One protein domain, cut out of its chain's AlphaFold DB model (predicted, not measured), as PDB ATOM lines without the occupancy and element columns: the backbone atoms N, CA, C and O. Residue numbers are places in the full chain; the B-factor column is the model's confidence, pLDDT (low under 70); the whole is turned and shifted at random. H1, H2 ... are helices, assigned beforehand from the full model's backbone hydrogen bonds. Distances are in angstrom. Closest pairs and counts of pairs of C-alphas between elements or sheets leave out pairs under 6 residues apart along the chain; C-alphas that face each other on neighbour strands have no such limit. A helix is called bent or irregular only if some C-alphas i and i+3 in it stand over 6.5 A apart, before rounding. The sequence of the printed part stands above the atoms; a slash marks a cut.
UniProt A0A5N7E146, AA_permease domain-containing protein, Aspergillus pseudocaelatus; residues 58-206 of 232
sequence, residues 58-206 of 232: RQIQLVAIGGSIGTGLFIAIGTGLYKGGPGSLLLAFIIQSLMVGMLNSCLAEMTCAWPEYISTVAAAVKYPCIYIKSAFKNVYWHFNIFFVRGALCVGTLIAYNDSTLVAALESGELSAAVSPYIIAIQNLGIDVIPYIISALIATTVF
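Overview. This is residues 58 to 206 of the 232 residues of the protein "AA_permease domain-containing protein" of Aspergillus pseudocaelatus (UniProt A0A5N7E146). Two long helical stretches, H2b and H4, lie side by side and run opposite ways, making the long axis of an elongated model. H1 packs on H4 on one side, and after it the bent helix H2 turns back sharply between its arms H2a and H2b; H3 sits at one end of the long pair, while H5 and H6 gather round H2a toward the other end, and H7 folds back from H6. The printed part has 149 residues with seven named helices, H1 to H7 in order along the chain, and no named strand; the class is all helix. It is only just loose, close to compact, with a radius of gyration of the C-alphas of 17.8 A, and the C-alphas span 52 by 32 by 24 A.

Along the chain. H1 is residues 58 to 69, beginning at C-alpha 58, (162.330, 132.266, 178.114), and measuring 16.6 A from first to last C-alpha. H2, residues 71 to 113, was assigned as one helix by its hydrogen bonds but is bent: C-alphas 83 and 86 are 9.6 A apart. Its arm H2a is residues 71 to 83, 19.5 A long, and its arm H2b is residues 86 to 113, 40.5 A long; C-alpha 86 is at (144.103, 143.427, 149.384). H3 is residues 116 to 124, 13.5 A, and H4 is residues 128 to 157, 41.7 A. H5 is residues 163 to 170, 10.7 A, and H6 is residues 180 to 187, 10.5 A. H7 is residues 193 to 206, 20.3 A, ending at C-alpha 206, (144.842, 141.923, 180.555).

Arrangement. H1 touches H4, which meets it with residues 135 to 146 alone, at a steep tilt of 38 degrees and the same way; the closest C-alphas are those of Ser 68 and Phe 143, 5.8 A apart. H1 and H2a meet only through their link. H2a and H2b only just touch, with 3 pairs of C-alphas within 8 A, the closest being Gly 80 and Leu 89 at 6.0 A; they run opposite ways at 36 degrees, a tilt only just steep. H2b and H4 touch at a shallow tilt of 11 degrees, opposite ways, and their closest C-alphas, of Pro 86 and Gly 155, are 4.7 A apart. H3 and H4 touch only at the corner, and only just, with 3 pairs of C-alphas within 8 A; the closest are those of Ala 122 and Pro 128, 5.0 A apart. H2a touches H5, about perpendicular at 77 degrees, with the C-alphas of Tyr 82 and Val 166 closest at 7.2 A. H2a also touches H6, about perpendicular at 74 degrees, with those of Gly 78 and Pro 180 closest at 5.0 A. H6 and H7 form a helical hairpin at a shallow tilt of 24 degrees, and the closest C-alphas, of Ile 182 and Pro 194, are 5.3 A apart. H4 and H7 are apart. Every O i to N i+4 pair is within hydrogen-bond range in H1, H2b, H5, H6 and H7; the counts are 7 of 9 in H2a, 25 of 26 in H4 and 2 of 5 in H3, where 4 of 6 O i to N i+3 pairs are within range.

Size, cuts and confidence. The two C-alphas farthest apart are those of Tyr 127 and Ser 163, 53.1 A. The printed part has no cut, and no link is long; the link from H5 to H6, with 9 residues, is short and the others are tight. Residues 112 to 117 stand free. The mean pLDDT of the printed part is 73.3, and 47 residues are under 70, among them residues 121 to 135 and 154 to 178.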
ATOM      1  N   ARG A  58     163.509 132.712 178.868       68.75
ATOM      2  CA  ARG A  58     162.330 132.266 178.114       68.75
ATOM      3  C   ARG A  58     161.084 133.097 178.421       68.75
ATOM      4  O   ARG A  58     160.323 133.403 177.512       68.75
ATOM      5  N   GLN A  59     160.877 133.483 179.679       74.06
ATOM      6  CA  GLN A  59     159.722 134.295 180.077       74.06
ATOM      7  C   GLN A  59     159.834 135.715 179.519       74.06
ATOM      8  O   GLN A  59     158.859 136.248 179.002       74.06
ATOM      9  N   ILE A  60     161.043 136.282 179.535       69.75
ATOM     10  CA  ILE A  60     161.329 137.588 178.925       69.75
ATOM     11  C   ILE A  60     161.073 137.537 177.412       69.75
ATOM     12  O   ILE A  60     160.460 138.446 176.859       69.75
ATOM     13  N   GLN A  61     161.485 136.456 176.743       74.25
ATOM     14  CA  GLN A  61     161.227 136.264 175.314       74.25
ATOM     15  C   GLN A  61     159.735 136.085 175.002       74.25
ATOM     16  O   GLN A  61     159.258 136.653 174.027       74.25
ATOM     17  N   LEU A  62     158.980 135.356 175.830       72.88
ATOM     18  CA  LEU A  62     157.529 135.207 175.652       72.88
ATOM     19  C   LEU A  62     156.790 136.544 175.802       72.88
ATOM     20  O   LEU A  62     155.904 136.838 175.002       72.88
ATOM     21  N   VAL A  63     157.192 137.376 176.767       73.38
ATOM     22  CA  VAL A  63     156.662 138.742 176.924       73.38
ATOM     23  C   VAL A  63     156.995 139.600 175.703       73.38
ATOM     24  O   VAL A  63     156.120 140.272 175.165       73.38
ATOM     25  N   ALA A  64     158.239 139.531 175.227       70.06
ATOM     26  CA  ALA A  64     158.686 140.220 174.020       70.06
ATOM     27  C   ALA A  64     157.872 139.819 172.774       70.06
ATOM     28  O   ALA A  64     157.434 140.690 172.024       70.06
ATOM     29  N   ILE A  65     157.623 138.522 172.574       75.31
ATOM     30  CA  ILE A  65     156.835 138.014 171.441       75.31
ATOM     31  C   ILE A  65     155.377 138.479 171.554       75.31
ATOM     32  O   ILE A  65     154.851 139.055 170.601       75.31
ATOM     33  N   GLY A  66     154.746 138.302 172.721       72.12
ATOM     34  CA  GLY A  66     153.348 138.686 172.947       72.12
ATOM     35  C   GLY A  66     153.100 140.190 172.808       72.12
ATOM     36  O   GLY A  66     152.107 140.592 172.203       72.12
ATOM     37  N   GLY A  67     154.031 141.017 173.293       72.25
ATOM     38  CA  GLY A  67     153.969 142.472 173.140       72.25
ATOM     39  C   GLY A  67     154.201 142.944 171.703       72.25
ATOM     40  O   GLY A  67     153.596 143.924 171.283       72.25
ATOM     41  N   SER A  68     155.038 142.238 170.931       75.06
ATOM     42  CA  SER A  68     155.364 142.617 169.546       75.06
ATOM     43  C   SER A  68     154.280 142.269 168.520       75.06
ATOM     44  O   SER A  68     154.150 142.968 167.520       75.06
ATOM     45  N   ILE A  69     153.496 141.210 168.754       76.44
ATOM     46  CA  ILE A  69     152.424 140.787 167.839       76.44
ATOM     47  C   ILE A  69     151.207 141.712 167.962       76.44
ATOM     48  O   ILE A  69     150.692 142.173 166.947       76.44
ATOM     49  N   GLY A  70     150.799 142.026 169.197       70.31
ATOM     50  CA  GLY A  70     149.748 142.994 169.508       70.31
ATOM     51  C   GLY A  70     148.343 142.638 168.998       70.31
ATOM     52  O   GLY A  70     148.133 142.035 167.950       70.31
ATOM     53  N   THR A  71     147.321 143.072 169.728       70.12
ATOM     54  CA  THR A  71     145.919 142.967 169.288       70.12
ATOM     55  C   THR A  71     145.564 144.012 168.231       70.12
ATOM     56  O   THR A  71     144.695 143.779 167.392       70.12
ATOM     57  N   GLY A  72     146.297 145.131 168.212       73.00
ATOM     58  CA  GLY A  72     146.130 146.204 167.234       73.00
ATOM     59  C   GLY A  72     146.339 145.744 165.793       73.00
ATOM     60  O   GLY A  72     145.650 146.238 164.907       73.00
ATOM     61  N   LEU A  73     147.204 144.751 165.553       76.44
ATOM     62  CA  LEU A  73     147.390 144.190 164.216       76.44
ATOM     63  C   LEU A  73     146.123 143.478 163.720       76.44
ATOM     64  O   LEU A  73     145.688 143.713 162.596       76.44
ATOM     65  N   PHE A  74     145.496 142.655 164.567       73.69
ATOM     66  CA  PHE A  74     144.275 141.925 164.212       73.69
ATOM     67  C   PHE A  74     143.101 142.862 163.895       73.69
ATOM     68  O   PHE A  74     142.321 142.574 162.992       73.69
ATOM     69  N   ILE A  75     143.001 143.999 164.591       74.88
ATOM     70  CA  ILE A  75     141.945 145.000 164.367       74.88
ATOM     71  C   ILE A  75     142.257 145.859 163.129       74.88
ATOM     72  O   ILE A  75     141.394 146.066 162.275       74.88
ATOM     73  N   ALA A  76     143.504 146.325 162.989       75.88
ATOM     74  CA  ALA A  76     143.908 147.221 161.906       75.88
ATOM     75  C   ALA A  76     143.736 146.584 160.519       75.88
ATOM     76  O   ALA A  76     143.284 147.258 159.591       75.88
ATOM     77  N   ILE A  77     144.025 145.283 160.379       78.19
ATOM     78  CA  ILE A  77     143.883 144.581 159.097       78.19
ATOM     79  C   ILE A  77     142.424 144.594 158.609       78.19
ATOM     80  O   ILE A  77     142.203 144.752 157.413       78.19
ATOM     81  N   GLY A  78     141.430 144.516 159.503       72.62
ATOM     82  CA  GLY A  78     140.010 144.548 159.117       72.62
ATOM     83  C   GLY A  78     139.612 145.877 158.484       72.62
ATOM     84  O   GLY A  78     139.066 145.923 157.383       72.62
ATOM     85  N   THR A  79     139.988 146.973 159.144       71.81
ATOM     86  CA  THR A  79     139.716 148.330 158.647       71.81
ATOM     87  C   THR A  79     140.481 148.654 157.360       71.81
ATOM     88  O   THR A  79     139.942 149.326 156.477       71.81
ATOM     89  N   GLY A  80     141.718 148.159 157.229       72.31
ATOM     90  CA  GLY A  80     142.533 148.336 156.030       72.31
ATOM     91  C   GLY A  80     141.995 147.549 154.836       72.31
ATOM     92  O   GLY A  80     142.009 148.057 153.715       72.31
ATOM     93  N   LEU A  81     141.484 146.334 155.071       73.38
ATOM     94  CA  LEU A  81     141.007 145.451 154.003       73.38
ATOM     95  C   LEU A  81     139.715 145.980 153.388       73.38
ATOM     96  O   LEU A  81     139.605 146.020 152.166       73.38
ATOM     97  N   TYR A  82     138.793 146.462 154.226       69.50
ATOM     98  CA  TYR A  82     137.539 147.057 153.769       69.50
ATOM     99  C   TYR A  82     137.755 148.345 152.962       69.50
ATOM    100  O   TYR A  82     137.191 148.507 151.884       69.50
ATOM    101  N   LYS A  83     138.583 149.276 153.460       72.31
ATOM    102  CA  LYS A  83     138.741 150.593 152.819       72.31
ATOM    103  C   LYS A  83     139.622 150.571 151.571       72.31
ATOM    104  O   LYS A  83     139.456 151.429 150.710       72.31
ATOM    105  N   GLY A  84     140.589 149.655 151.502       71.81
ATOM    106  CA  GLY A  84     141.650 149.700 150.496       71.81
ATOM    107  C   GLY A  84     141.761 148.472 149.587       71.81
ATOM    108  O   GLY A  84     142.485 148.527 148.587       71.81
ATOM    109  N   GLY A  85     141.099 147.361 149.908       78.12
ATOM    110  CA  GLY A  85     141.306 146.089 149.217       78.12
ATOM    111  C   GLY A  85     142.692 145.462 149.474       78.12
ATOM    112  O   GLY A  85     143.576 146.073 150.080       78.12
ATOM    113  N   PRO A  86     142.926 144.221 149.010       75.62
ATOM    114  CA  PRO A  86     144.103 143.427 149.384       75.62
ATOM    115  C   PRO A  86     145.430 143.991 148.845       75.62
ATOM    116  O   PRO A  86     146.468 143.862 149.493       75.62
ATOM    117  N   GLY A  87     145.403 144.654 147.684       74.69
ATOM    118  CA  GLY A  87     146.602 145.228 147.062       74.69
ATOM    119  C   GLY A  87     147.154 146.448 147.807       74.69
ATOM    120  O   GLY A  87     148.360 146.536 148.037       74.69
ATOM    121  N   SER A  88     146.285 147.373 148.233       76.06
ATOM    122  CA  SER A  88     146.728 148.552 148.993       76.06
ATOM    123  C   SER A  88     147.112 148.197 150.430       76.06
ATOM    124  O   SER A  88     147.981 148.851 151.001       76.06
ATOM    125  N   LEU A  89     146.541 147.122 150.981       76.75
ATOM    126  CA  LEU A  89     146.907 146.600 152.291       76.75
ATOM    127  C   LEU A  89     148.374 146.163 152.311       76.75
ATOM    128  O   LEU A  89     149.126 146.582 153.183       76.75
ATOM    129  N   LEU A  90     148.820 145.412 151.302       77.94
ATOM    130  CA  LEU A  90     150.221 144.998 151.185       77.94
ATOM    131  C   LEU A  90     151.155 146.219 151.100       77.94
ATOM    132  O   LEU A  90     152.135 146.305 151.843       77.94
ATOM    133  N   LEU A  91     150.814 147.207 150.265       80.12
ATOM    134  CA  LEU A  91     151.597 148.440 150.137       80.12
ATOM    135  C   LEU A  91     151.648 149.232 151.456       80.12
ATOM    136  O   LEU A  91     152.725 149.661 151.876       80.12
ATOM    137  N   ALA A  92     150.510 149.375 152.141       79.06
ATOM    138  CA  ALA A  92     150.418 150.040 153.437       79.06
ATOM    139  C   ALA A  92     151.269 149.328 154.494       79.06
ATOM    140  O   ALA A  92     151.961 149.989 155.261       79.06
ATOM    141  N   PHE A  93     151.295 147.992 154.499       78.62
ATOM    142  CA  PHE A  93     152.114 147.212 155.424       78.62
ATOM    143  C   PHE A  93     153.617 147.282 155.125       78.62
ATOM    144  O   PHE A  93     154.414 147.266 156.065       78.62
ATOM    145  N   ILE A  94     154.028 147.422 153.859       81.38
ATOM    146  CA  ILE A  94     155.435 147.684 153.501       81.38
ATOM    147  C   ILE A  94     155.866 149.056 154.030       81.38
ATOM    148  O   ILE A  94     156.891 149.163 154.707       81.38
ATOM    149  N   ILE A  95     155.066 150.093 153.769       84.81
ATOM    150  CA  ILE A  95     155.343 151.458 154.235       84.81
ATOM    151  C   ILE A  95     155.327 151.513 155.769       84.81
ATOM    152  O   ILE A  95     156.220 152.099 156.382       84.81
ATOM    153  N   GLN A  96     154.369 150.832 156.402       81.31
ATOM    154  CA  GLN A  96     154.278 150.716 157.855       81.31
ATOM    155  C   GLN A  96     155.497 150.002 158.446       81.31
ATOM    156  O   GLN A  96     156.010 150.432 159.475       81.31
ATOM    157  N   SER A  97     156.000 148.943 157.804       78.88
ATOM    158  CA  SER A  97     157.188 148.220 158.281       78.88
ATOM    159  C   SER A  97     158.440 149.102 158.236       78.88
ATOM    160  O   SER A  97     159.224 149.105 159.184       78.88
ATOM    161  N   LEU A  98     158.590 149.920 157.186       82.88
ATOM    162  CA  LEU A  98     159.663 150.916 157.095       82.88
ATOM    163  C   LEU A  98     159.556 151.960 158.221       82.88
ATOM    164  O   LEU A  98     160.542 152.240 158.905       82.88
ATOM    165  N   MET A  99     158.352 152.497 158.447       84.62
ATOM    166  CA  MET A  99     158.086 153.470 159.514       84.62
ATOM    167  C   MET A  99     158.384 152.898 160.900       84.62
ATOM    168  O   MET A  99     159.077 153.532 161.691       84.62
ATOM    169  N   VAL A 100     157.935 151.675 161.188       81.81
ATOM    170  CA  VAL A 100     158.218 150.999 162.463       81.81
ATOM    171  C   VAL A 100     159.715 150.728 162.638       81.81
ATOM    172  O   VAL A 100     160.234 150.852 163.748       81.81
ATOM    173  N   GLY A 101     160.435 150.415 161.558       80.94
ATOM    174  CA  GLY A 101     161.892 150.295 161.578       80.94
ATOM    175  C   GLY A 101     162.578 151.584 162.041       80.94
ATOM    176  O   GLY A 101     163.453 151.531 162.905       80.94
ATOM    177  N   MET A 102     162.138 152.736 161.529       83.56
ATOM    178  CA  MET A 102     162.654 154.050 161.938       83.56
ATOM    179  C   MET A 102     162.258 154.407 163.376       83.56
ATOM    180  O   MET A 102     163.098 154.874 164.147       83.56
ATOM    181  N   LEU A 103     161.010 154.129 163.768       84.88
ATOM    182  CA  LEU A 103     160.524 154.353 165.132       84.88
ATOM    183  C   LEU A 103     161.325 153.546 166.158       84.88
ATOM    184  O   LEU A 103     161.710 154.088 167.189       84.88
ATOM    185  N   ASN A 104     161.636 152.281 165.869       81.94
ATOM    186  CA  ASN A 104     162.446 151.453 166.764       81.94
ATOM    187  C   ASN A 104     163.878 151.977 166.915       81.94
ATOM    188  O   ASN A 104     164.429 151.902 168.012       81.94
ATOM    189  N   SER A 105     164.471 152.535 165.856       83.44
ATOM    190  CA  SER A 105     165.785 153.186 165.944       83.44
ATOM    191  C   SER A 105     165.739 154.433 166.833       83.44
ATOM    192  O   SER A 105     166.604 154.599 167.689       83.44
ATOM    193  N   CYS A 106     164.695 155.257 166.700       82.81
ATOM    194  CA  CYS A 106     164.487 156.432 167.550       82.81
ATOM    195  C   CYS A 106     164.235 156.047 169.020       82.81
ATOM    196  O   CYS A 106     164.839 156.613 169.930       82.81
ATOM    197  N   LEU A 107     163.405 155.028 169.268       79.50
ATOM    198  CA  LEU A 107     163.151 154.517 170.617       79.50
ATOM    199  C   LEU A 107     164.418 153.938 171.254       79.50
ATOM    200  O   LEU A 107     164.636 154.134 172.449       79.50
ATOM    201  N   ALA A 108     165.266 153.255 170.480       78.44
ATOM    202  CA  ALA A 108     166.539 152.739 170.974       78.44
ATOM    203  C   ALA A 108     167.475 153.870 171.434       78.44
ATOM    204  O   ALA A 108     168.073 153.764 172.504       78.44
ATOM    205  N   GLU A 109     167.551 154.967 170.675       81.94
ATOM    206  CA  GLU A 109     168.327 156.155 171.044       81.94
ATOM    207  C   GLU A 109     167.755 156.847 172.292       81.94
ATOM    208  O   GLU A 109     168.487 157.111 173.249       81.94
ATOM    209  N   MET A 110     166.433 157.042 172.343       79.31
ATOM    210  CA  MET A 110     165.755 157.650 173.493       79.31
ATOM    211  C   MET A 110     165.956 156.834 174.773       79.31
ATOM    212  O   MET A 110     166.141 157.395 175.849       79.31
ATOM    213  N   THR A 111     165.981 155.508 174.658       76.81
ATOM    214  CA  THR A 111     166.172 154.623 175.810       76.81
ATOM    215  C   THR A 111     167.598 154.691 176.376       76.81
ATOM    216  O   THR A 111     167.796 154.441 177.566       76.81
ATOM    217  N   CYS A 112     168.594 155.055 175.561       72.62
ATOM    218  CA  CYS A 112     169.954 155.331 176.034       72.62
ATOM    219  C   CYS A 112     170.043 156.660 176.799       72.62
ATOM    220  O   CYS A 112     170.817 156.752 177.749       72.62
ATOM    221  N   ALA A 113     169.254 157.667 176.405       76.12
ATOM    222  CA  ALA A 113     169.188 158.955 177.098       76.12
ATOM    223  C   ALA A 113     168.363 158.880 178.397       76.12
ATOM    224  O   ALA A 113     168.763 159.447 179.411       76.12
ATOM    225  N   TRP A 114     167.246 158.144 178.382       72.69
ATOM    226  CA  TRP A 114     166.306 158.019 179.501       72.69
ATOM    227  C   TRP A 114     165.876 156.556 179.696       72.69
ATOM    228  O   TRP A 114     164.900 156.095 179.096       72.69
ATOM    229  N   PRO A 115     166.573 155.782 180.547       71.50
ATOM    230  CA  PRO A 115     166.349 154.345 180.684       71.50
ATOM    231  C   PRO A 115     165.190 153.999 181.635       71.50
ATOM    232  O   PRO A 115     165.256 152.993 182.342       71.50
ATOM    233  N   GLU A 116     164.117 154.788 181.675       69.69
ATOM    234  CA  GLU A 116     162.994 154.559 182.599       69.69
ATOM    235  C   GLU A 116     162.389 153.164 182.392       69.69
ATOM    236  O   GLU A 116     162.294 152.365 183.327       69.69
ATOM    237  N   TYR A 117     162.098 152.808 181.139       67.19
ATOM    238  CA  TYR A 117     161.482 151.524 180.811       67.19
ATOM    239  C   TYR A 117     162.443 150.338 181.002       67.19
ATOM    240  O   TYR A 117     162.062 149.301 181.542       67.19
ATOM    241  N   ILE A 118     163.717 150.493 180.623       72.69
ATOM    242  CA  ILE A 118     164.728 149.435 180.788       72.69
ATOM    243  C   ILE A 118     165.076 149.214 182.262       72.69
ATOM    244  O   ILE A 118     165.323 148.074 182.656       72.69
ATOM    245  N   SER A 119     165.076 150.262 183.088       71.25
ATOM    246  CA  SER A 119     165.451 150.172 184.504       71.25
ATOM    247  C   SER A 119     164.494 149.285 185.308       71.25
ATOM    248  O   SER A 119     164.938 148.484 186.134       71.25
ATOM    249  N   THR A 120     163.190 149.345 185.015       72.38
ATOM    250  CA  THR A 120     162.178 148.514 185.685       72.38
ATOM    251  C   THR A 120     162.340 147.032 185.349       72.38
ATOM    252  O   THR A 120     162.265 146.180 186.237       72.38
ATOM    253  N   VAL A 121     162.659 146.721 184.090       68.94
ATOM    254  CA  VAL A 121     162.966 145.358 183.638       68.94
ATOM    255  C   VAL A 121     164.297 144.885 184.227       68.94
ATOM    256  O   VAL A 121     164.384 143.774 184.747       68.94
ATOM    257  N   ALA A 122     165.328 145.730 184.221       69.69
ATOM    258  CA  ALA A 122     166.640 145.409 184.778       69.69
ATOM    259  C   ALA A 122     166.592 145.125 186.291       69.69
ATOM    260  O   ALA A 122     167.332 144.268 186.778       69.69
ATOM    261  N   ALA A 123     165.687 145.773 187.030       67.25
ATOM    262  CA  ALA A 123     165.473 145.496 188.448       67.25
ATOM    263  C   ALA A 123     164.967 144.058 188.697       67.25
ATOM    264  O   ALA A 123     165.376 143.419 189.670       67.25
ATOM    265  N   ALA A 124     164.149 143.513 187.789       66.38
ATOM    266  CA  ALA A 124     163.531 142.190 187.912       66.38
ATOM    267  C   ALA A 124     164.371 141.026 187.336       66.38
ATOM    268  O   ALA A 124     164.074 139.858 187.606       66.38
ATOM    269  N   VAL A 125     165.418 141.320 186.555       66.12
ATOM    270  CA  VAL A 125     166.220 140.328 185.816       66.12
ATOM    271  C   VAL A 125     167.531 139.998 186.546       66.12
ATOM    272  O   VAL A 125     168.204 140.879 187.073       66.12
ATOM    273  N   LYS A 126     167.924 138.711 186.551       64.44
ATOM    274  CA  LYS A 126     169.155 138.222 187.210       64.44
ATOM    275  C   LYS A 126     170.444 138.737 186.546       64.44
ATOM    276  O   LYS A 126     171.377 139.098 187.251       64.44
ATOM    277  N   TYR A 127     170.472 138.810 185.209       69.00
ATOM    278  CA  TYR A 127     171.598 139.333 184.416       69.00
ATOM    279  C   TYR A 127     171.119 140.335 183.340       69.00
ATOM    280  O   TYR A 127     170.849 139.949 182.199       69.00
ATOM    281  N   PRO A 128     170.980 141.630 183.676       64.94
ATOM    282  CA  PRO A 128     170.327 142.612 182.809       64.94
ATOM    283  C   PRO A 128     171.103 142.882 181.512       64.94
ATOM    284  O   PRO A 128     170.526 142.849 180.430       64.94
ATOM    285  N   CYS A 129     172.421 143.071 181.575       68.19
ATOM    286  CA  CYS A 129     173.207 143.536 180.425       68.19
ATOM    287  C   CYS A 129     173.309 142.534 179.263       68.19
ATOM    288  O   CYS A 129     173.607 142.945 178.144       68.19
ATOM    289  N   ILE A 130     173.068 141.243 179.505       67.25
ATOM    290  CA  ILE A 130     173.131 140.188 178.482       67.25
ATOM    291  C   ILE A 130     171.743 139.834 177.941       67.25
ATOM    292  O   ILE A 130     171.547 139.795 176.724       67.25
ATOM    293  N   TYR A 131     170.755 139.641 178.819       67.69
ATOM    294  CA  TYR A 131     169.417 139.229 178.393       67.69
ATOM    295  C   TYR A 131     168.646 140.355 177.722       67.69
ATOM    296  O   TYR A 131     167.925 140.099 176.761       67.69
ATOM    297  N   ILE A 132     168.835 141.597 178.169       68.06
ATOM    298  CA  ILE A 132     168.149 142.753 177.588       68.06
ATOM    299  C   ILE A 132     168.643 142.986 176.153       68.06
ATOM    300  O   ILE A 132     167.830 143.091 175.237       68.06
ATOM    301  N   LYS A 133     169.962 142.941 175.911       67.62
ATOM    302  CA  LYS A 133     170.542 143.109 174.563       67.62
ATOM    303  C   LYS A 133     170.056 142.044 173.575       67.62
ATOM    304  O   LYS A 133     169.692 142.366 172.445       67.62
ATOM    305  N   SER A 134     170.023 140.779 174.000       65.81
ATOM    306  CA  SER A 134     169.520 139.680 173.165       65.81
ATOM    307  C   SER A 134     168.008 139.787 172.918       65.81
ATOM    308  O   SER A 134     167.558 139.580 171.790       65.81
ATOM    309  N   ALA A 135     167.231 140.173 173.935       69.19
ATOM    310  CA  ALA A 135     165.789 140.361 173.811       69.19
ATOM    311  C   ALA A 135     165.435 141.468 172.804       69.19
ATOM    312  O   ALA A 135     164.599 141.230 171.935       69.19
ATOM    313  N   PHE A 136     166.112 142.622 172.840       72.06
ATOM    314  CA  PHE A 136     165.866 143.718 171.891       72.06
ATOM    315  C   PHE A 136     166.107 143.314 170.432       72.06
ATOM    316  O   PHE A 136     165.272 143.582 169.567       72.06
ATOM    317  N   LYS A 137     167.212 142.609 170.153       68.75
ATOM    318  CA  LYS A 137     167.514 142.129 168.795       68.75
ATOM    319  C   LYS A 137     166.449 141.154 168.291       68.75
ATOM    320  O   LYS A 137     166.047 141.227 167.130       68.75
ATOM    321  N   ASN A 138     165.973 140.268 169.163       71.19
ATOM    322  CA  ASN A 138     164.918 139.327 168.811       71.19
ATOM    323  C   ASN A 138     163.581 140.040 168.581       71.19
ATOM    324  O   ASN A 138     162.918 139.729 167.597       71.19
ATOM    325  N   VAL A 139     163.191 141.006 169.416       74.81
ATOM    326  CA  VAL A 139     161.949 141.785 169.229       74.81
ATOM    327  C   VAL A 139     161.930 142.477 167.868       74.81
ATOM    328  O   VAL A 139     160.926 142.401 167.162       74.81
ATOM    329  N   TYR A 140     163.051 143.078 167.460       75.81
ATOM    330  CA  TYR A 140     163.160 143.751 166.166       75.81
ATOM    331  C   TYR A 140     162.905 142.803 164.983       75.81
ATOM    332  O   TYR A 140     162.163 143.131 164.054       75.81
ATOM    333  N   TRP A 141     163.485 141.601 165.031       72.25
ATOM    334  CA  TRP A 141     163.271 140.580 164.004       72.25
ATOM    335  C   TRP A 141     161.841 140.031 164.001       72.25
ATOM    336  O   TRP A 141     161.276 139.828 162.926       72.25
ATOM    337  N   HIS A 142     161.235 139.840 165.177       75.44
ATOM    338  CA  HIS A 142     159.844 139.400 165.283       75.44
ATOM    339  C   HIS A 142     158.882 140.422 164.675       75.44
ATOM    340  O   HIS A 142     158.022 140.035 163.888       75.44
ATOM    341  N   PHE A 143     159.066 141.716 164.962       73.50
ATOM    342  CA  PHE A 143     158.194 142.774 164.447       73.50
ATOM    343  C   PHE A 143     158.190 142.813 162.913       73.50
ATOM    344  O   PHE A 143     157.129 142.821 162.293       73.50
ATOM    345  N   ASN A 144     159.375 142.751 162.295       76.19
ATOM    346  CA  ASN A 144     159.520 142.802 160.838       76.19
ATOM    347  C   ASN A 144     158.961 141.551 160.145       76.19
ATOM    348  O   ASN A 144     158.207 141.658 159.179       76.19
ATOM    349  N   ILE A 145     159.297 140.354 160.638       80.31
ATOM    350  CA  ILE A 145     158.823 139.105 160.026       80.31
ATOM    351  C   ILE A 145     157.307 138.961 160.190       80.31
ATOM    352  O   ILE A 145     156.635 138.531 159.253       80.31
ATOM    353  N   PHE A 146     156.757 139.316 161.353       75.81
ATOM    354  CA  PHE A 146     155.335 139.128 161.631       75.81
ATOM    355  C   PHE A 146     154.453 140.118 160.862       75.81
ATOM    356  O   PHE A 146     153.440 139.705 160.306       75.81
ATOM    357  N   PHE A 147     154.856 141.389 160.746       74.44
ATOM    358  CA  PHE A 147     154.091 142.384 159.983       74.44
ATOM    359  C   PHE A 147     154.111 142.104 158.476       74.44
ATOM    360  O   PHE A 147     153.056 142.102 157.844       74.44
ATOM    361  N   VAL A 148     155.279 141.796 157.901       73.38
ATOM    362  CA  VAL A 148     155.399 141.539 156.455       73.38
ATOM    363  C   VAL A 148     154.729 140.216 156.065       73.38
ATOM    364  O   VAL A 148     153.990 140.154 155.083       73.38
ATOM    365  N   ARG A 149     154.939 139.145 156.845       74.38
ATOM    366  CA  ARG A 149     154.397 137.810 156.529       74.38
ATOM    367  C   ARG A 149     152.930 137.654 156.935       74.38
ATOM    368  O   ARG A 149     152.191 136.944 156.256       74.38
ATOM    369  N   GLY A 150     152.502 138.330 158.003       73.19
ATOM    370  CA  GLY A 150     151.106 138.384 158.438       73.19
ATOM    371  C   GLY A 150     150.223 139.102 157.420       73.19
ATOM    372  O   GLY A 150     149.211 138.547 156.999       73.19
ATOM    373  N   ALA A 151     150.650 140.275 156.941       68.50
ATOM    374  CA  ALA A 151     149.911 141.031 155.930       68.50
ATOM    375  C   ALA A 151     149.763 140.269 154.604       68.50
ATOM    376  O   ALA A 151     148.687 140.275 154.006       68.50
ATOM    377  N   LEU A 152     150.813 139.559 154.173       72.12
ATOM    378  CA  LEU A 152     150.772 138.728 152.968       72.12
ATOM    379  C   LEU A 152     149.782 137.557 153.103       72.12
ATOM    380  O   LEU A 152     149.047 137.254 152.166       72.12
ATOM    381  N   CYS A 153     149.730 136.922 154.277       70.94
ATOM    382  CA  CYS A 153     148.806 135.824 154.549       70.94
ATOM    383  C   CYS A 153     147.341 136.300 154.516       70.94
ATOM    384  O   CYS A 153     146.517 135.698 153.835       70.94
ATOM    385  N   VAL A 154     147.007 137.422 155.167       66.00
ATOM    386  CA  VAL A 154     145.611 137.912 155.190       66.00
ATOM    387  C   VAL A 154     145.177 138.519 153.867       66.00
ATOM    388  O   VAL A 154     144.060 138.271 153.424       66.00
ATOM    389  N   GLY A 155     146.062 139.277 153.214       67.62
ATOM    390  CA  GLY A 155     145.769 139.875 151.912       67.62
ATOM    391  C   GLY A 155     145.505 138.840 150.814       67.62
ATOM    392  O   GLY A 155     144.867 139.170 149.820       67.62
ATOM    393  N   THR A 156     145.961 137.594 150.988       66.69
ATOM    394  CA  THR A 156     145.723 136.494 150.038       66.69
ATOM    395  C   THR A 156     144.563 135.576 150.433       66.69
ATOM    396  O   THR A 156     143.985 134.942 149.555       66.69
ATOM    397  N   LEU A 157     144.195 135.512 151.718       66.00
ATOM    398  CA  LEU A 157     143.166 134.597 152.226       66.00
ATOM    399  C   LEU A 157     141.723 135.095 152.056       66.00
ATOM    400  O   LEU A 157     140.817 134.268 152.031       66.00
ATOM    401  N   ILE A 158     141.484 136.410 151.981       64.25
ATOM    402  CA  ILE A 158     140.128 136.978 152.083       64.25
ATOM    403  C   ILE A 158     139.838 137.921 150.915       64.25
ATOM    404  O   ILE A 158     140.552 138.899 150.688       64.25
ATOM    405  N   ALA A 159     138.745 137.655 150.199       62.75
ATOM    406  CA  ALA A 159     138.194 138.586 149.227       62.75
ATOM    407  C   ALA A 159     137.549 139.779 149.953       62.75
ATOM    408  O   ALA A 159     136.753 139.608 150.869       62.75
ATOM    409  N   TYR A 160     137.868 141.000 149.522       58.25
ATOM    410  CA  TYR A 160     137.418 142.252 150.146       58.25
ATOM    411  C   TYR A 160     135.900 142.506 150.082       58.25
ATOM    412  O   TYR A 160     135.443 143.496 150.644       58.25
ATOM    413  N   ASN A 161     135.130 141.677 149.368       60.91
ATOM    414  CA  ASN A 161     133.727 141.962 149.045       60.91
ATOM    415  C   ASN A 161     132.693 141.276 149.955       60.91
ATOM    416  O   ASN A 161     131.500 141.379 149.672       60.91
ATOM    417  N   ASP A 162     133.111 140.587 151.019       64.25
ATOM    418  CA  ASP A 162     132.160 139.831 151.828       64.25
ATOM    419  C   ASP A 162     131.197 140.739 152.615       64.25
ATOM    420  O   ASP A 162     131.604 141.657 153.331       64.25
ATOM    421  N   SER A 163     129.900 140.454 152.487       63.03
ATOM    422  CA  SER A 163     128.791 141.232 153.048       63.03
ATOM    423  C   SER A 163     128.815 141.336 154.579       63.03
ATOM    424  O   SER A 163     128.387 142.350 155.131       63.03
ATOM    425  N   THR A 164     129.379 140.343 155.272       65.25
ATOM    426  CA  THR A 164     129.583 140.338 156.732       65.25
ATOM    427  C   THR A 164     130.619 141.362 157.188       65.25
ATOM    428  O   THR A 164     130.442 141.977 158.237       65.25
ATOM    429  N   LEU A 165     131.671 141.601 156.397       61.66
ATOM    430  CA  LEU A 165     132.683 142.618 156.703       61.66
ATOM    431  C   LEU A 165     132.141 144.036 156.462       61.66
ATOM    432  O   LEU A 165     132.449 144.951 157.224       61.66
ATOM    433  N   VAL A 166     131.315 144.203 155.423       67.12
ATOM    434  CA  VAL A 166     130.650 145.476 155.100       67.12
ATOM    435  C   VAL A 166     129.668 145.863 156.207       67.12
ATOM    436  O   VAL A 166     129.763 146.962 156.753       67.12
ATOM    437  N   ALA A 167     128.798 144.933 156.614       65.06
ATOM    438  CA  ALA A 167     127.810 145.170 157.664       65.06
ATOM    439  C   ALA A 167     128.454 145.519 159.017       65.06
ATOM    440  O   ALA A 167     127.956 146.376 159.746       65.06
ATOM    441  N   ALA A 168     129.580 144.883 159.347       65.44
ATOM    442  CA  ALA A 168     130.233 145.074 160.635       65.44
ATOM    443  C   ALA A 168     131.087 146.355 160.727       65.44
ATOM    444  O   ALA A 168     131.415 146.802 161.826       65.44
ATOM    445  N   LEU A 169     131.436 146.978 159.593       65.69
ATOM    446  CA  LEU A 169     132.079 148.294 159.597       65.69
ATOM    447  C   LEU A 169     131.066 149.445 159.506       65.69
ATOM    448  O   LEU A 169     131.318 150.507 160.076       65.69
ATOM    449  N   GLU A 170     129.918 149.240 158.856       66.19
ATOM    450  CA  GLU A 170     128.798 150.196 158.876       66.19
ATOM    451  C   GLU A 170     128.189 150.353 160.278       66.19
ATOM    452  O   GLU A 170     127.783 151.454 160.650       66.19
ATOM    453  N   SER A 171     128.202 149.292 161.092       65.31
ATOM    454  CA  SER A 171     127.817 149.350 162.508       65.31
ATOM    455  C   SER A 171     128.852 150.046 163.407       65.31
ATOM    456  O   SER A 171     128.557 150.345 164.564       65.31
ATOM    457  N   GLY A 172     130.055 150.342 162.895       63.84
ATOM    458  CA  GLY A 172     131.111 151.046 163.629       63.84
ATOM    459  C   GLY A 172     131.806 150.218 164.719       63.84
ATOM    460  O   GLY A 172     132.532 150.778 165.543       63.84
ATOM    461  N   GLU A 173     131.624 148.896 164.744       63.69
ATOM    462  CA  GLU A 173     132.211 148.034 165.771       63.69
ATOM    463  C   GLU A 173     133.688 147.719 165.475       63.69
ATOM    464  O   GLU A 173     134.034 146.740 164.820       63.69
ATOM    465  N   LEU A 174     134.611 148.515 166.029       60.09
ATOM    466  CA  LEU A 174     136.061 148.236 166.001       60.09
ATOM    467  C   LEU A 174     136.485 147.157 167.021       60.09
ATOM    468  O   LEU A 174     137.507 147.280 167.701       60.09
ATOM    469  N   SER A 175     135.690 146.098 167.163       62.62
ATOM    470  CA  SER A 175     135.946 145.028 168.129       62.62
ATOM    471  C   SER A 175     136.837 143.935 167.541       62.62
ATOM    472  O   SER A 175     136.721 143.566 166.374       62.62
ATOM    473  N   ALA A 176     137.693 143.338 168.374       59.97
ATOM    474  CA  ALA A 176     138.541 142.212 167.981       59.97
ATOM    475  C   ALA A 176     137.741 140.975 167.527       59.97
ATOM    476  O   ALA A 176     138.303 140.121 166.848       59.97
ATOM    477  N   ALA A 177     136.451 140.888 167.880       60.28
ATOM    478  CA  ALA A 177     135.521 139.859 167.409       60.28
ATOM    479  C   ALA A 177     135.177 139.992 165.911       60.28
ATOM    480  O   ALA A 177     134.908 138.990 165.259       60.28
ATOM    481  N   VAL A 178     135.267 141.207 165.356       65.06
ATOM    482  CA  VAL A 178     135.027 141.543 163.937       65.06
ATOM    483  C   VAL A 178     136.335 141.487 163.126       65.06
ATOM    484  O   VAL A 178     136.449 141.958 161.998       65.06
ATOM    485  N   SER A 179     137.384 140.903 163.705       71.56
ATOM    486  CA  SER A 179     138.660 140.709 163.023       71.56
ATOM    487  C   SER A 179     138.464 139.922 161.716       71.56
ATOM    488  O   SER A 179     137.769 138.901 161.718       71.56
ATOM    489  N   PRO A 180     139.128 140.308 160.612       72.62
ATOM    490  CA  PRO A 180     139.023 139.612 159.329       72.62
ATOM    491  C   PRO A 180     139.455 138.144 159.441       72.62
ATOM    492  O   PRO A 180     138.923 137.288 158.745       72.62
ATOM    493  N   TYR A 181     140.354 137.819 160.378       72.75
ATOM    494  CA  TYR A 181     140.712 136.431 160.680       72.75
ATOM    495  C   TYR A 181     139.542 135.622 161.240       72.75
ATOM    496  O   TYR A 181     139.402 134.449 160.917       72.75
ATOM    497  N   ILE A 182     138.721 136.234 162.092       74.25
ATOM    498  CA  ILE A 182     137.574 135.568 162.707       74.25
ATOM    499  C   ILE A 182     136.462 135.382 161.673       74.25
ATOM    500  O   ILE A 182     135.908 134.290 161.570       74.25
ATOM    501  N   ILE A 183     136.217 136.405 160.852       75.44
ATOM    502  CA  ILE A 183     135.232 136.366 159.763       75.44
ATOM    503  C   ILE A 183     135.593 135.273 158.744       75.44
ATOM    504  O   ILE A 183     134.743 134.468 158.376       75.44
ATOM    505  N   ALA A 184     136.872 135.148 158.366       70.75
ATOM    506  CA  ALA A 184     137.325 134.085 157.463       70.75
ATOM    507  C   ALA A 184     137.062 132.669 158.002       70.75
ATOM    508  O   ALA A 184     136.795 131.748 157.233       70.75
ATOM    509  N   ILE A 185     137.134 132.488 159.321       73.38
ATOM    510  CA  ILE A 185     136.912 131.196 159.979       73.38
ATOM    511  C   ILE A 185     135.416 130.893 160.119       73.38
ATOM    512  O   ILE A 185     135.011 129.743 159.953       73.38
ATOM    513  N   GLN A 186     134.594 131.917 160.358       73.81
ATOM    514  CA  GLN A 186     133.134 131.792 160.328       73.81
ATOM    515  C   GLN A 186     132.642 131.400 158.931       73.81
ATOM    516  O   GLN A 186     131.829 130.490 158.802       73.81
ATOM    517  N   ASN A 187     133.224 131.984 157.879       70.62
ATOM    518  CA  ASN A 187     132.944 131.592 156.495       70.62
ATOM    519  C   ASN A 187     133.368 130.150 156.175       70.62
ATOM    520  O   ASN A 187     132.812 129.528 155.273       70.62
ATOM    521  N   LEU A 188     134.334 129.603 156.922       74.44
ATOM    522  CA  LEU A 188     134.753 128.203 156.829       74.44
ATOM    523  C   LEU A 188     133.803 127.230 157.562       74.44
ATOM    524  O   LEU A 188     134.022 126.020 157.499       74.44
ATOM    525  N   GLY A 189     132.772 127.733 158.253       75.44
ATOM    526  CA  GLY A 189     131.753 126.932 158.941       75.44
ATOM    527  C   GLY A 189     132.192 126.335 160.284       75.44
ATOM    528  O   GLY A 189     131.652 125.308 160.689       75.44
ATOM    529  N   ILE A 190     133.187 126.924 160.967       75.56
ATOM    530  CA  ILE A 190     133.671 126.438 162.272       75.56
ATOM    531  C   ILE A 190     133.349 127.448 163.382       75.56
ATOM    532  O   ILE A 190     134.079 128.415 163.601       75.56
ATOM    533  N   ASP A 191     132.298 127.171 164.152       73.44
ATOM    534  CA  ASP A 191     131.717 128.136 165.101       73.44
ATOM    535  C   ASP A 191     132.510 128.328 166.404       73.44
ATOM    536  O   ASP A 191     132.357 129.335 167.093       73.44
ATOM    537  N   VAL A 192     133.377 127.381 166.772       82.44
ATOM    538  CA  VAL A 192     134.050 127.392 168.088       82.44
ATOM    539  C   VAL A 192     135.337 128.228 168.087       82.44
ATOM    540  O   VAL A 192     135.688 128.848 169.092       82.44
ATOM    541  N   ILE A 193     136.050 128.277 166.960       79.94
ATOM    542  CA  ILE A 193     137.364 128.931 166.854       79.94
ATOM    543  C   ILE A 193     137.314 130.461 167.085       79.94
ATOM    544  O   ILE A 193     138.211 130.963 167.771       79.94
ATOM    545  N   PRO A 194     136.300 131.214 166.605       80.06
ATOM    546  CA  PRO A 194     136.139 132.644 166.891       80.06
ATOM    547  C   PRO A 194     136.275 133.005 168.375       80.06
ATOM    548  O   PRO A 194     137.074 133.869 168.742       80.06
ATOM    549  N   TYR A 195     135.560 132.284 169.241       83.88
ATOM    550  CA  TYR A 195     135.546 132.538 170.681       83.88
ATOM    551  C   TYR A 195     136.908 132.284 171.328       83.88
ATOM    552  O   TYR A 195     137.315 133.029 172.219       83.88
ATOM    553  N   ILE A 196     137.646 131.278 170.850       86.19
ATOM    554  CA  ILE A 196     138.995 130.967 171.340       86.19
ATOM    555  C   ILE A 196     139.964 132.100 170.991       86.19
ATOM    556  O   ILE A 196     140.734 132.531 171.849       86.19
ATOM    557  N   ILE A 197     139.922 132.611 169.757       83.50
ATOM    558  CA  ILE A 197     140.814 133.692 169.312       83.50
ATOM    559  C   ILE A 197     140.507 134.983 170.074       83.50
ATOM    560  O   ILE A 197     141.428 135.620 170.587       83.50
ATOM    561  N   SER A 198     139.230 135.351 170.216       83.44
ATOM    562  CA  SER A 198     138.835 136.526 171.000       83.44
ATOM    563  C   SER A 198     139.211 136.392 172.480       83.44
ATOM    564  O   SER A 198     139.726 137.347 173.064       83.44
ATOM    565  N   ALA A 199     139.040 135.207 173.079       86.19
ATOM    566  CA  ALA A 199     139.481 134.944 174.448       86.19
ATOM    567  C   ALA A 199     141.010 135.033 174.585       86.19
ATOM    568  O   ALA A 199     141.509 135.575 175.572       86.19
ATOM    569  N   LEU A 200     141.769 134.560 173.592       84.19
ATOM    570  CA  LEU A 200     143.230 134.637 173.577       84.19
ATOM    571  C   LEU A 200     143.710 136.090 173.475       84.19
ATOM    572  O   LEU A 200     144.586 136.497 174.235       84.19
ATOM    573  N   ILE A 201     143.094 136.891 172.602       82.56
ATOM    574  CA  ILE A 201     143.325 138.340 172.494       82.56
ATOM    575  C   ILE A 201     143.028 139.029 173.836       82.56
ATOM    576  O   ILE A 201     143.847 139.808 174.320       82.56
ATOM    577  N   ALA A 202     141.905 138.716 174.488       82.50
ATOM    578  CA  ALA A 202     141.582 139.277 175.802       82.50
ATOM    579  C   ALA A 202     142.601 138.856 176.882       82.50
ATOM    580  O   ALA A 202     143.032 139.674 177.700       82.50
ATOM    581  N   THR A 203     143.038 137.594 176.838       85.44
ATOM    582  CA  THR A 203     144.007 137.019 177.782       85.44
ATOM    583  C   THR A 203     145.391 137.646 177.648       85.44
ATOM    584  O   THR A 203     146.109 137.721 178.638       85.44
ATOM    585  N   THR A 204     145.789 138.125 176.466       82.88
ATOM    586  CA  THR A 204     147.080 138.813 176.292       82.88
ATOM    587  C   THR A 204     147.018 140.287 176.690       82.88
ATOM    588  O   THR A 204     147.993 140.815 177.225       82.88
ATOM    589  N   VAL A 205     145.870 140.943 176.506       82.62
ATOM    590  CA  VAL A 205     145.686 142.368 176.831       82.62
ATOM    591  C   VAL A 205     145.650 142.614 178.339       82.62
ATOM    592  O   VAL A 205     146.273 143.561 178.821       82.62
ATOM    593  N   PHE A 206     144.973 141.758 179.105       83.94
ATOM    594  CA  PHE A 206     144.842 141.923 180.555       83.94
ATOM    595  C   PHE A 206     146.190 141.985 181.320       83.94
ATOM    596  O   PHE A 206     146.423 142.960 182.042       83.94
TER     597      PHE A 206